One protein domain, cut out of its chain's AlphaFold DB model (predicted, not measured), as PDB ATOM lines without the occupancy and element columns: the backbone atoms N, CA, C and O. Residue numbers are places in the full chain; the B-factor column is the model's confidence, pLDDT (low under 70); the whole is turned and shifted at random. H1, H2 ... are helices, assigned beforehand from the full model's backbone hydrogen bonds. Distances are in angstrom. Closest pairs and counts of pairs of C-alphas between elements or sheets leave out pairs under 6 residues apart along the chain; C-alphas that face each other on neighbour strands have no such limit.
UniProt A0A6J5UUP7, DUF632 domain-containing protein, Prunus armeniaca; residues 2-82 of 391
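What this domain is: This is residues 2 to 82 of the 391 residues of the protein "DUF632 domain-containing protein" of Prunus armeniaca (UniProt A0A6J5UUP7). Two long helices, H1 and H2, make an open, narrow U: H1 runs out, a short link turns the chain, and H2 folds back beside H1 with an empty gap between them. The printed part has 81 residues with two named helices, H1 then H2, and no named strand; its class is all helix. It is extended, with a radius of gyration of the C-alphas of 19.4 A, and its outline is a rod spanning 63 by 22 by 15 A.

How they stand to each other: Start at H1, residues 4 to 34, and go on to H2, residues 41 to 78: you will find the two apart, with no C-alpha of the one within 8 A of the other. Within both H1 and H2, every O i to N i+4 pair is within hydrogen-bond range.

Where its parts are: Find C-alpha 4 at (-12.897, -6.598, -14.434); from there H1 runs 44.9 A to C-alpha 34 at (2.123, 7.283, -54.360). H2 then runs 55.8 A from Pro 41 to C-alpha 78 at (-27.000, 7.223, -8.701).

The domain as a whole: The C-alphas farthest apart, of Ala 38 and Gly 80, are 63.8 A apart. The printed part has no cut, and the link from H1 to H2 is short. Look for pLDDT under 70 at residues 2 to 4, 35 to 41, 70 and 73 to 82.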
ATOM      1  N   ASP A   2     -11.259 -10.412 -10.262       56.12
ATOM      2  CA  ASP A   2     -10.338 -10.883 -11.312       56.12
ATOM      3  C   ASP A   2     -10.937 -10.886 -12.721       56.12
ATOM      4  O   ASP A   2     -10.285 -11.263 -13.680       56.12
ATOM      5  N   ILE A   3     -12.192 -10.463 -12.875       68.00
ATOM      6  CA  ILE A   3     -12.862 -10.433 -14.186       68.00
ATOM      7  C   ILE A   3     -12.770  -9.035 -14.806       68.00
ATOM      8  O   ILE A   3     -12.620  -8.898 -16.017       68.00
ATOM      9  N   ILE A   4     -12.844  -7.991 -13.977       63.34
ATOM     10  CA  ILE A   4     -12.897  -6.598 -14.434       63.34
ATOM     11  C   ILE A   4     -11.500  -6.106 -14.827       63.34
ATOM     12  O   ILE A   4     -11.347  -5.532 -15.899       63.34
ATOM     13  N   THR A   5     -10.477  -6.393 -14.020       71.69
ATOM     14  CA  THR A   5      -9.067  -6.085 -14.320       71.69
ATOM     15  C   THR A   5      -8.575  -6.831 -15.555       71.69
ATOM     16  O   THR A   5      -8.083  -6.199 -16.482       71.69
ATOM     17  N   SER A   6      -8.826  -8.141 -15.655       77.44
ATOM     18  CA  SER A   6      -8.436  -8.920 -16.841       77.44
ATOM     19  C   SER A   6      -9.175  -8.508 -18.117       77.44
ATOM     20  O   SER A   6      -8.682  -8.721 -19.225       77.44
ATOM     21  N   ARG A   7     -10.372  -7.917 -17.996       87.44
ATOM     22  CA  ARG A   7     -11.082  -7.345 -19.145       87.44
ATOM     23  C   ARG A   7     -10.520  -5.982 -19.536       87.44
ATOM     24  O   ARG A   7     -10.485  -5.691 -20.727       87.44
ATOM     25  N   LEU A   8     -10.079  -5.189 -18.562       73.50
ATOM     26  CA  LEU A   8      -9.481  -3.876 -18.785       73.50
ATOM     27  C   LEU A   8      -8.141  -3.996 -19.527       73.50
ATOM     28  O   LEU A   8      -7.967  -3.358 -20.556       73.50
ATOM     29  N   GLU A   9      -7.271  -4.910 -19.095       77.06
ATOM     30  CA  GLU A   9      -5.999  -5.209 -19.777       77.06
ATOM     31  C   GLU A   9      -6.217  -5.732 -21.206       77.06
ATOM     32  O   GLU A   9      -5.494  -5.384 -22.139       77.06
ATOM     33  N   ARG A  10      -7.266  -6.539 -21.416       87.31
ATOM     34  CA  ARG A  10      -7.622  -7.034 -22.753       87.31
ATOM     35  C   ARG A  10      -8.095  -5.916 -23.680       87.31
ATOM     36  O   ARG A  10      -7.798  -5.957 -24.867       87.31
ATOM     37  N   LEU A  11      -8.825  -4.937 -23.151       79.19
ATOM     38  CA  LEU A  11      -9.278  -3.787 -23.930       79.19
ATOM     39  C   LEU A  11      -8.116  -2.870 -24.308       79.19
ATOM     40  O   LEU A  11      -8.096  -2.374 -25.426       79.19
ATOM     41  N   GLU A  12      -7.137  -2.675 -23.425       79.31
ATOM     42  CA  GLU A  12      -5.926  -1.915 -23.757       79.31
ATOM     43  C   GLU A  12      -5.128  -2.582 -24.882       79.31
ATOM     44  O   GLU A  12      -4.694  -1.904 -25.813       79.31
ATOM     45  N   LEU A  13      -5.009  -3.913 -24.854       87.19
ATOM     46  CA  LEU A  13      -4.384  -4.675 -25.936       87.19
ATOM     47  C   LEU A  13      -5.175  -4.583 -27.246       87.19
ATOM     48  O   LEU A  13      -4.586  -4.307 -28.287       87.19
ATOM     49  N   GLU A  14      -6.501  -4.745 -27.204       89.88
ATOM     50  CA  GLU A  14      -7.360  -4.614 -28.391       89.88
ATOM     51  C   GLU A  14      -7.302  -3.195 -28.991       89.88
ATOM     52  O   GLU A  14      -7.324  -3.038 -30.212       89.88
ATOM     53  N   ILE A  15      -7.195  -2.152 -28.157       84.00
ATOM     54  CA  ILE A  15      -7.036  -0.762 -28.607       84.00
ATOM     55  C   ILE A  15      -5.671  -0.565 -29.265       84.00
ATOM     56  O   ILE A  15      -5.604  -0.025 -30.368       84.00
ATOM     57  N   TYR A  16      -4.600  -1.036 -28.627       89.62
ATOM     58  CA  TYR A  16      -3.249  -0.958 -29.177       89.62
ATOM     59  C   TYR A  16      -3.143  -1.673 -30.533       89.62
ATOM     60  O   TYR A  16      -2.546  -1.168 -31.486       89.62
ATOM     61  N   GLU A  17      -3.774  -2.839 -30.651       92.06
ATOM     62  CA  GLU A  17      -3.783  -3.624 -31.880       92.06
ATOM     63  C   GLU A  17      -4.606  -2.940 -32.982       92.06
ATOM     64  O   GLU A  17      -4.162  -2.865 -34.130       92.06
ATOM     65  N   ALA A  18      -5.742  -2.330 -32.626       83.12
ATOM     66  CA  ALA A  18      -6.540  -1.517 -33.541       83.12
ATOM     67  C   ALA A  18      -5.805  -0.250 -34.018       83.12
ATOM     68  O   ALA A  18      -5.940   0.140 -35.180       83.12
ATOM     69  N   GLU A  19      -5.008   0.392 -33.160       86.06
ATOM     70  CA  GLU A  19      -4.182   1.551 -33.527       86.06
ATOM     71  C   GLU A  19      -3.055   1.166 -34.485       86.06
ATOM     72  O   GLU A  19      -2.827   1.850 -35.487       86.06
ATOM     73  N   LYS A  20      -2.399   0.033 -34.231       94.00
ATOM     74  CA  LYS A  20      -1.369  -0.508 -35.118       94.00
ATOM     75  C   LYS A  20      -1.935  -0.861 -36.493       94.00
ATOM     76  O   LYS A  20      -1.344  -0.516 -37.516       94.00
ATOM     77  N   GLU A  21      -3.093  -1.515 -36.531       89.31
ATOM     78  CA  GLU A  21      -3.749  -1.895 -37.784       89.31
ATOM     79  C   GLU A  21      -4.251  -0.663 -38.560       89.31
ATOM     80  O   GLU A  21      -4.204  -0.630 -39.792       89.31
ATOM     81  N   LYS A  22      -4.697   0.386 -37.854       88.25
ATOM     82  CA  LYS A  22      -5.034   1.681 -38.455       88.25
ATOM     83  C   LYS A  22      -3.812   2.315 -39.119       88.25
ATOM     84  O   LYS A  22      -3.917   2.716 -40.275       88.25
ATOM     85  N   LEU A  23      -2.680   2.369 -38.420       91.69
ATOM     86  CA  LEU A  23      -1.447   2.959 -38.943       91.69
ATOM     87  C   LEU A  23      -0.965   2.222 -40.199       91.69
ATOM     88  O   LEU A  23      -0.659   2.855 -41.204       91.69
ATOM     89  N   GLN A  24      -1.004   0.886 -40.185       87.12
ATOM     90  CA  GLN A  24      -0.664   0.075 -41.358       87.12
ATOM     91  C   GLN A  24      -1.581   0.352 -42.555       87.12
ATOM     92  O   GLN A  24      -1.124   0.386 -43.697       87.12
ATOM     93  N   ARG A  25      -2.883   0.564 -42.329       77.62
ATOM     94  CA  ARG A  25      -3.815   0.916 -43.412       77.62
ATOM     95  C   ARG A  25      -3.593   2.329 -43.942       77.62
ATOM     96  O   ARG A  25      -3.805   2.544 -45.131       77.62
ATOM     97  N   GLU A  26      -3.190   3.269 -43.092       80.38
ATOM     98  CA  GLU A  26      -2.824   4.630 -43.503       80.38
ATOM     99  C   GLU A  26      -1.551   4.625 -44.361       80.38
ATOM    100  O   GLU A  26      -1.536   5.262 -45.410       80.38
ATOM    101  N   GLU A  27      -0.547   3.834 -43.980       84.06
ATOM    102  CA  GLU A  27       0.675   3.610 -44.767       84.06
ATOM    103  C   GLU A  27       0.359   2.944 -46.115       84.06
ATOM    104  O   GLU A  27       0.710   3.473 -47.163       84.06
ATOM    105  N   THR A  28      -0.448   1.875 -46.113       79.19
ATOM    106  CA  THR A  28      -0.878   1.192 -47.350       79.19
ATOM    107  C   THR A  28      -1.671   2.120 -48.277       79.19
ATOM    108  O   THR A  28      -1.592   2.020 -49.502       79.19
ATOM    109  N   LEU A  29      -2.485   3.014 -47.707       72.31
ATOM    110  CA  LEU A  29      -3.219   4.011 -48.475       72.31
ATOM    111  C   LEU A  29      -2.251   5.042 -49.068       72.31
ATOM    112  O   LEU A  29      -2.394   5.371 -50.241       72.31
ATOM    113  N   GLY A  30      -1.271   5.507 -48.290       78.00
ATOM    114  CA  GLY A  30      -0.177   6.358 -48.761       78.00
ATOM    115  C   GLY A  30       0.554   5.737 -49.949       78.00
ATOM    116  O   GLY A  30       0.585   6.343 -51.016       78.00
ATOM    117  N   ASP A  31       0.994   4.485 -49.817       75.44
ATOM    118  CA  ASP A  31       1.663   3.731 -50.883       75.44
ATOM    119  C   ASP A  31       0.793   3.600 -52.141       75.44
ATOM    120  O   ASP A  31       1.288   3.728 -53.263       75.44
ATOM    121  N   PHE A  32      -0.515   3.377 -51.973       72.94
ATOM    122  CA  PHE A  32      -1.475   3.314 -53.079       72.94
ATOM    123  C   PHE A  32      -1.636   4.661 -53.799       72.94
ATOM    124  O   PHE A  32      -1.776   4.690 -55.022       72.94
ATOM    125  N   TRP A  33      -1.616   5.775 -53.062       70.81
ATOM    126  CA  TRP A  33      -1.657   7.118 -53.648       70.81
ATOM    127  C   TRP A  33      -0.339   7.493 -54.328       70.81
ATOM    128  O   TRP A  33      -0.368   8.129 -55.381       70.81
ATOM    129  N   GLU A  34       0.797   7.078 -53.769       74.94
ATOM    130  CA  GLU A  34       2.123   7.283 -54.360       74.94
ATOM    131  C   GLU A  34       2.326   6.449 -55.631       74.94
ATOM    132  O   GLU A  34       2.976   6.900 -56.574       74.94
ATOM    133  N   HIS A  35       1.699   5.272 -55.703       65.38
ATOM    134  CA  HIS A  35       1.808   4.340 -56.825       65.38
ATOM    135  C   HIS A  35       0.461   4.090 -57.495       65.38
ATOM    136  O   HIS A  35       0.125   2.939 -57.771       65.38
ATOM    137  N   MET A  36      -0.305   5.155 -57.770       50.56
ATOM    138  CA  MET A  36      -1.608   5.059 -58.436       50.56
ATOM    139  C   MET A  36      -1.469   4.232 -59.730       50.56
ATOM    140  O   MET A  36      -0.878   4.710 -60.706       50.56
ATOM    141  N   PRO A  37      -1.960   2.980 -59.774       54.91
ATOM    142  CA  PRO A  37      -1.839   2.177 -60.974       54.91
ATOM    143  C   PRO A  37      -2.787   2.748 -62.030       54.91
ATOM    144  O   PRO A  37      -3.822   3.330 -61.701       54.91
ATOM    145  N   ALA A  38      -2.452   2.575 -63.310       50.53
ATOM    146  CA  ALA A  38      -3.323   2.936 -64.427       50.53
ATOM    147  C   ALA A  38      -4.554   2.005 -64.458       50.53
ATOM    148  O   ALA A  38      -4.643   1.096 -65.277       50.53
ATOM    149  N   ILE A  39      -5.465   2.173 -63.503       54.34
ATOM    150  CA  ILE A  39      -6.679   1.380 -63.324       54.34
ATOM    151  C   ILE A  39      -7.884   2.318 -63.363       54.34
ATOM    152  O   ILE A  39      -7.831   3.456 -62.901       54.34
ATOM    153  N   ASP A  40      -8.958   1.806 -63.963       64.12
ATOM    154  CA  ASP A  40     -10.233   2.466 -64.227       64.12
ATOM    155  C   ASP A  40     -10.726   3.333 -63.037       64.12
ATOM    156  O   ASP A  40     -10.932   2.808 -61.933       64.12
ATOM    157  N   PRO A  41     -10.958   4.647 -63.243       69.88
ATOM    158  CA  PRO A  41     -11.446   5.584 -62.226       69.88
ATOM    159  C   PRO A  41     -12.715   5.137 -61.487       69.88
ATOM    160  O   PRO A  41     -12.988   5.608 -60.378       69.88
ATOM    161  N   ILE A  42     -13.512   4.251 -62.090       71.94
ATOM    162  CA  ILE A  42     -14.749   3.724 -61.502       71.94
ATOM    163  C   ILE A  42     -14.437   2.777 -60.335       71.94
ATOM    164  O   ILE A  42     -15.024   2.910 -59.261       71.94
ATOM    165  N   LEU A  43     -13.448   1.894 -60.489       75.44
ATOM    166  CA  LEU A  43     -13.076   0.924 -59.454       75.44
ATOM    167  C   LEU A  43     -12.458   1.614 -58.225       75.44
ATOM    168  O   LEU A  43     -12.697   1.215 -57.082       75.44
ATOM    169  N   ILE A  44     -11.707   2.696 -58.459       75.69
ATOM    170  CA  ILE A  44     -11.126   3.540 -57.405       75.69
ATOM    171  C   ILE A  44     -12.237   4.250 -56.624       75.69
ATOM    172  O   ILE A  44     -12.226   4.241 -55.392       75.69
ATOM    173  N   ARG A  45     -13.230   4.818 -57.323       73.69
ATOM    174  CA  ARG A  45     -14.389   5.473 -56.699       73.69
ATOM    175  C   ARG A  45     -15.146   4.511 -55.788       73.69
ATOM    176  O   ARG A  45     -15.416   4.871 -54.645       73.69
ATOM    177  N   ASP A  46     -15.458   3.311 -56.265       79.62
ATOM    178  CA  ASP A  46     -16.245   2.337 -55.505       79.62
ATOM    179  C   ASP A  46     -15.501   1.861 -54.254       79.62
ATOM    180  O   ASP A  46     -16.083   1.760 -53.168       79.62
ATOM    181  N   ARG A  47     -14.183   1.653 -54.364       78.88
ATOM    182  CA  ARG A  47     -13.348   1.308 -53.209       78.88
ATOM    183  C   ARG A  47     -13.266   2.452 -52.201       78.88
ATOM    184  O   ARG A  47     -13.369   2.211 -50.999       78.88
ATOM    185  N   MET A  48     -13.128   3.686 -52.675       77.31
ATOM    186  CA  MET A  48     -13.072   4.875 -51.826       77.31
ATOM    187  C   MET A  48     -14.403   5.110 -51.100       77.31
ATOM    188  O   MET A  48     -14.414   5.382 -49.901       77.31
ATOM    189  N   LEU A  49     -15.529   4.923 -51.794       79.94
ATOM    190  CA  LEU A  49     -16.867   5.032 -51.214       79.94
ATOM    191  C   LEU A  49     -17.110   3.940 -50.161       79.94
ATOM    192  O   LEU A  49     -17.661   4.206 -49.093       79.94
ATOM    193  N   SER A  50     -16.650   2.714 -50.433       87.94
ATOM    194  CA  SER A  50     -16.700   1.601 -49.480       87.94
ATOM    195  C   SER A  50     -15.938   1.924 -48.188       87.94
ATOM    196  O   SER A  50     -16.492   1.772 -47.098       87.94
ATOM    197  N   LEU A  51     -14.717   2.457 -48.298       79.44
ATOM    198  CA  LEU A  51     -13.910   2.867 -47.144       79.44
ATOM    199  C   LEU A  51     -14.558   4.019 -46.363       79.44
ATOM    200  O   LEU A  51     -14.633   3.965 -45.137       79.44
ATOM    201  N   GLN A  52     -15.095   5.031 -47.049       80.94
ATOM    202  CA  GLN A  52     -15.793   6.148 -46.399       80.94
ATOM    203  C   GLN A  52     -17.029   5.697 -45.609       80.94
ATOM    204  O   GLN A  52     -17.270   6.170 -44.493       80.94
ATOM    205  N   ASN A  53     -17.792   4.745 -46.147       87.50
ATOM    206  CA  ASN A  53     -18.944   4.172 -45.456       87.50
ATOM    207  C   ASN A  53     -18.523   3.376 -44.212       87.50
ATOM    208  O   ASN A  53     -19.162   3.482 -43.161       87.50
ATOM    209  N   GLN A  54     -17.419   2.627 -44.291       88.75
ATOM    210  CA  GLN A  54     -16.875   1.907 -43.139       88.75
ATOM    211  C   GLN A  54     -16.432   2.865 -42.029       88.75
ATOM    212  O   GLN A  54     -16.839   2.674 -40.880       88.75
ATOM    213  N   ILE A  55     -15.692   3.924 -42.376       80.31
ATOM    214  CA  ILE A  55     -15.256   4.974 -41.438       80.31
ATOM    215  C   ILE A  55     -16.467   5.601 -40.738       80.31
ATOM    216  O   ILE A  55     -16.515   5.663 -39.511       80.31
ATOM    217  N   SER A  56     -17.498   5.968 -41.498       85.12
ATOM    218  CA  SER A  56     -18.721   6.570 -40.950       85.12
ATOM    219  C   SER A  56     -19.463   5.633 -39.985       85.12
ATOM    220  O   SER A  56     -20.001   6.066 -38.958       85.12
ATOM    221  N   SER A  57     -19.473   4.326 -40.276       88.31
ATOM    222  CA  SER A  57     -20.070   3.330 -39.377       88.31
ATOM    223  C   SER A  57     -19.270   3.176 -38.079       88.31
ATOM    224  O   SER A  57     -19.856   3.116 -36.994       88.31
ATOM    225  N   LEU A  58     -17.934   3.194 -38.165       82.88
ATOM    226  CA  LEU A  58     -17.043   3.096 -37.011       82.88
ATOM    227  C   LEU A  58     -17.159   4.328 -36.111       82.88
ATOM    228  O   LEU A  58     -17.237   4.194 -34.890       82.88
ATOM    229  N   GLU A  59     -17.270   5.523 -36.689       78.25
ATOM    230  CA  GLU A  59     -17.518   6.752 -35.931       78.25
ATOM    231  C   GLU A  59     -18.857   6.724 -35.190       78.25
ATOM    232  O   GLU A  59     -18.955   7.154 -34.036       78.25
ATOM    233  N   SER A  60     -19.896   6.197 -35.836       86.00
ATOM    234  CA  SER A  60     -21.217   6.044 -35.227       86.00
ATOM    235  C   SER A  60     -21.175   5.048 -34.065       86.00
ATOM    236  O   SER A  60     -21.719   5.325 -32.993       86.00
ATOM    237  N   LYS A  61     -20.444   3.937 -34.231       88.50
ATOM    238  CA  LYS A  61     -20.207   2.945 -33.175       88.50
ATOM    239  C   LYS A  61     -19.428   3.542 -31.998       88.50
ATOM    240  O   LYS A  61     -19.841   3.370 -30.853       88.50
ATOM    241  N   LYS A  62     -18.373   4.325 -32.257       76.75
ATOM    242  CA  LYS A  62     -17.613   5.051 -31.222       76.75
ATOM    243  C   LYS A  62     -18.520   5.990 -30.419       76.75
ATOM    244  O   LYS A  62     -18.480   5.987 -29.193       76.75
ATOM    245  N   LYS A  63     -19.384   6.761 -31.090       80.06
ATOM    246  CA  LYS A  63     -20.345   7.659 -30.423       80.06
ATOM    247  C   LYS A  63     -21.358   6.906 -29.557       80.06
ATOM    248  O   LYS A  63     -21.715   7.403 -28.492       80.06
ATOM    249  N   ALA A  64     -21.822   5.739 -30.000       84.38
ATOM    250  CA  ALA A  64     -22.739   4.906 -29.224       84.38
ATOM    251  C   ALA A  64     -22.082   4.394 -27.933       84.38
ATOM    252  O   ALA A  64     -22.650   4.572 -26.858       84.38
ATOM    253  N   LEU A  65     -20.852   3.879 -28.024       82.56
ATOM    254  CA  LEU A  65     -20.088   3.401 -26.866       82.56
ATOM    255  C   LEU A  65     -19.807   4.516 -25.853       82.56
ATOM    256  O   LEU A  65     -19.953   4.313 -24.652       82.56
ATOM    257  N   PHE A  66     -19.486   5.725 -26.320       71.06
ATOM    258  CA  PHE A  66     -19.325   6.873 -25.426       71.06
ATOM    259  C   PHE A  66     -20.624   7.236 -24.696       71.06
ATOM    260  O   PHE A  66     -20.590   7.556 -23.510       71.06
ATOM    261  N   LYS A  67     -21.777   7.179 -25.373       75.69
ATOM    262  CA  LYS A  67     -23.077   7.417 -24.723       75.69
ATOM    263  C   LYS A  67     -23.392   6.348 -23.680       75.69
ATOM    264  O   LYS A  67     -23.888   6.684 -22.610       75.69
ATOM    265  N   GLU A  68     -23.080   5.093 -23.977       79.94
ATOM    266  CA  GLU A  68     -23.247   3.980 -23.045       79.94
ATOM    267  C   GLU A  68     -22.335   4.131 -21.818       79.94
ATOM    268  O   GLU A  68     -22.804   4.019 -20.688       79.94
ATOM    269  N   GLN A  69     -21.067   4.509 -22.011       72.44
ATOM    270  CA  GLN A  69     -20.129   4.783 -20.920       72.44
ATOM    271  C   GLN A  69     -20.624   5.916 -20.006       72.44
ATOM    272  O   GLN A  69     -20.572   5.794 -18.783       72.44
ATOM    273  N   GLN A  70     -21.141   7.004 -20.582       64.00
ATOM    274  CA  GLN A  70     -21.725   8.110 -19.815       64.00
ATOM    275  C   GLN A  70     -22.974   7.664 -19.043       64.00
ATOM    276  O   GLN A  70     -23.131   8.009 -17.875       64.00
ATOM    277  N   HIS A  71     -23.837   6.857 -19.665       72.38
ATOM    278  CA  HIS A  71     -25.020   6.303 -19.011       72.38
ATOM    279  C   HIS A  71     -24.647   5.414 -17.814       72.38
ATOM    280  O   HIS A  71     -25.201   5.576 -16.728       72.38
ATOM    281  N   LEU A  72     -23.660   4.528 -17.978       71.94
ATOM    282  CA  LEU A  72     -23.168   3.657 -16.909       71.94
ATOM    283  C   LEU A  72     -22.497   4.442 -15.774       71.94
ATOM    284  O   LEU A  72     -22.676   4.095 -14.609       71.94
ATOM    285  N   LEU A  73     -21.784   5.529 -16.086       64.00
ATOM    286  CA  LEU A  73     -21.209   6.422 -15.077       64.00
ATOM    287  C   LEU A  73     -22.307   7.099 -14.241       64.00
ATOM    288  O   LEU A  73     -22.240   7.100 -13.013       64.00
ATOM    289  N   VAL A  74     -23.352   7.620 -14.892       69.75
ATOM    290  CA  VAL A  74     -24.514   8.219 -14.214       69.75
ATOM    291  C   VAL A  74     -25.246   7.176 -13.361       69.75
ATOM    292  O   VAL A  74     -25.649   7.464 -12.232       69.75
ATOM    293  N   GLN A  75     -25.364   5.940 -13.846       69.25
ATOM    294  CA  GLN A  75     -25.981   4.839 -13.106       69.25
ATOM    295  C   GLN A  75     -25.151   4.415 -11.879       69.25
ATOM    296  O   GLN A  75     -25.702   4.156 -10.811       69.25
ATOM    297  N   ALA A  76     -23.821   4.389 -11.997       59.88
ATOM    298  CA  ALA A  76     -22.920   4.082 -10.886       59.88
ATOM    299  C   ALA A  76     -22.968   5.161  -9.790       59.88
ATOM    300  O   ALA A  76     -22.989   4.836  -8.602       59.88
ATOM    301  N   VAL A  77     -23.058   6.437 -10.187       59.44
ATOM    302  CA  VAL A  77     -23.199   7.570  -9.261       59.44
ATOM    303  C   VAL A  77     -24.552   7.560  -8.547       59.44
ATOM    304  O   VAL A  77     -24.614   7.783  -7.340       59.44
ATOM    305  N   THR A  78     -25.636   7.258  -9.265       60.50
ATOM    306  CA  THR A  78     -27.000   7.223  -8.701       60.50
ATOM    307  C   THR A  78     -27.252   6.033  -7.773       60.50
ATOM    308  O   THR A  78     -28.058   6.151  -6.854       60.50
ATOM    309  N   LEU A  79     -26.543   4.911  -7.945       58.66
ATOM    310  CA  LEU A  79     -26.654   3.736  -7.069       58.66
ATOM    311  C   LEU A  79     -25.794   3.801  -5.792       58.66
ATOM    312  O   LEU A  79     -25.839   2.860  -5.000       58.66
ATOM    313  N   GLY A  80     -25.026   4.875  -5.566       52.25
ATOM    314  CA  GLY A  80     -24.373   5.140  -4.275       52.25
ATOM    315  C   GLY A  80     -23.402   4.056  -3.785       52.25
ATOM    316  O   GLY A  80     -23.135   3.962  -2.591       52.25
ATOM    317  N   LYS A  81     -22.865   3.220  -4.681       51.00
ATOM    318  CA  LYS A  81     -21.884   2.173  -4.352       51.00
ATOM    319  C   LYS A  81     -20.476   2.607  -4.757       51.00
ATOM    320  O   LYS A  81     -19.854   1.982  -5.611       51.00
ATOM    321  N   PHE A  82     -19.951   3.655  -4.128       47.78
ATOM    322  CA  PHE A  82     -18.515   3.931  -4.178       47.78
ATOM    323  C   PHE A  82     -17.844   3.315  -2.952       47.78
ATOM    324  O   PHE A  82     -17.761   3.920  -1.889       47.78
TER     325      PHE A  82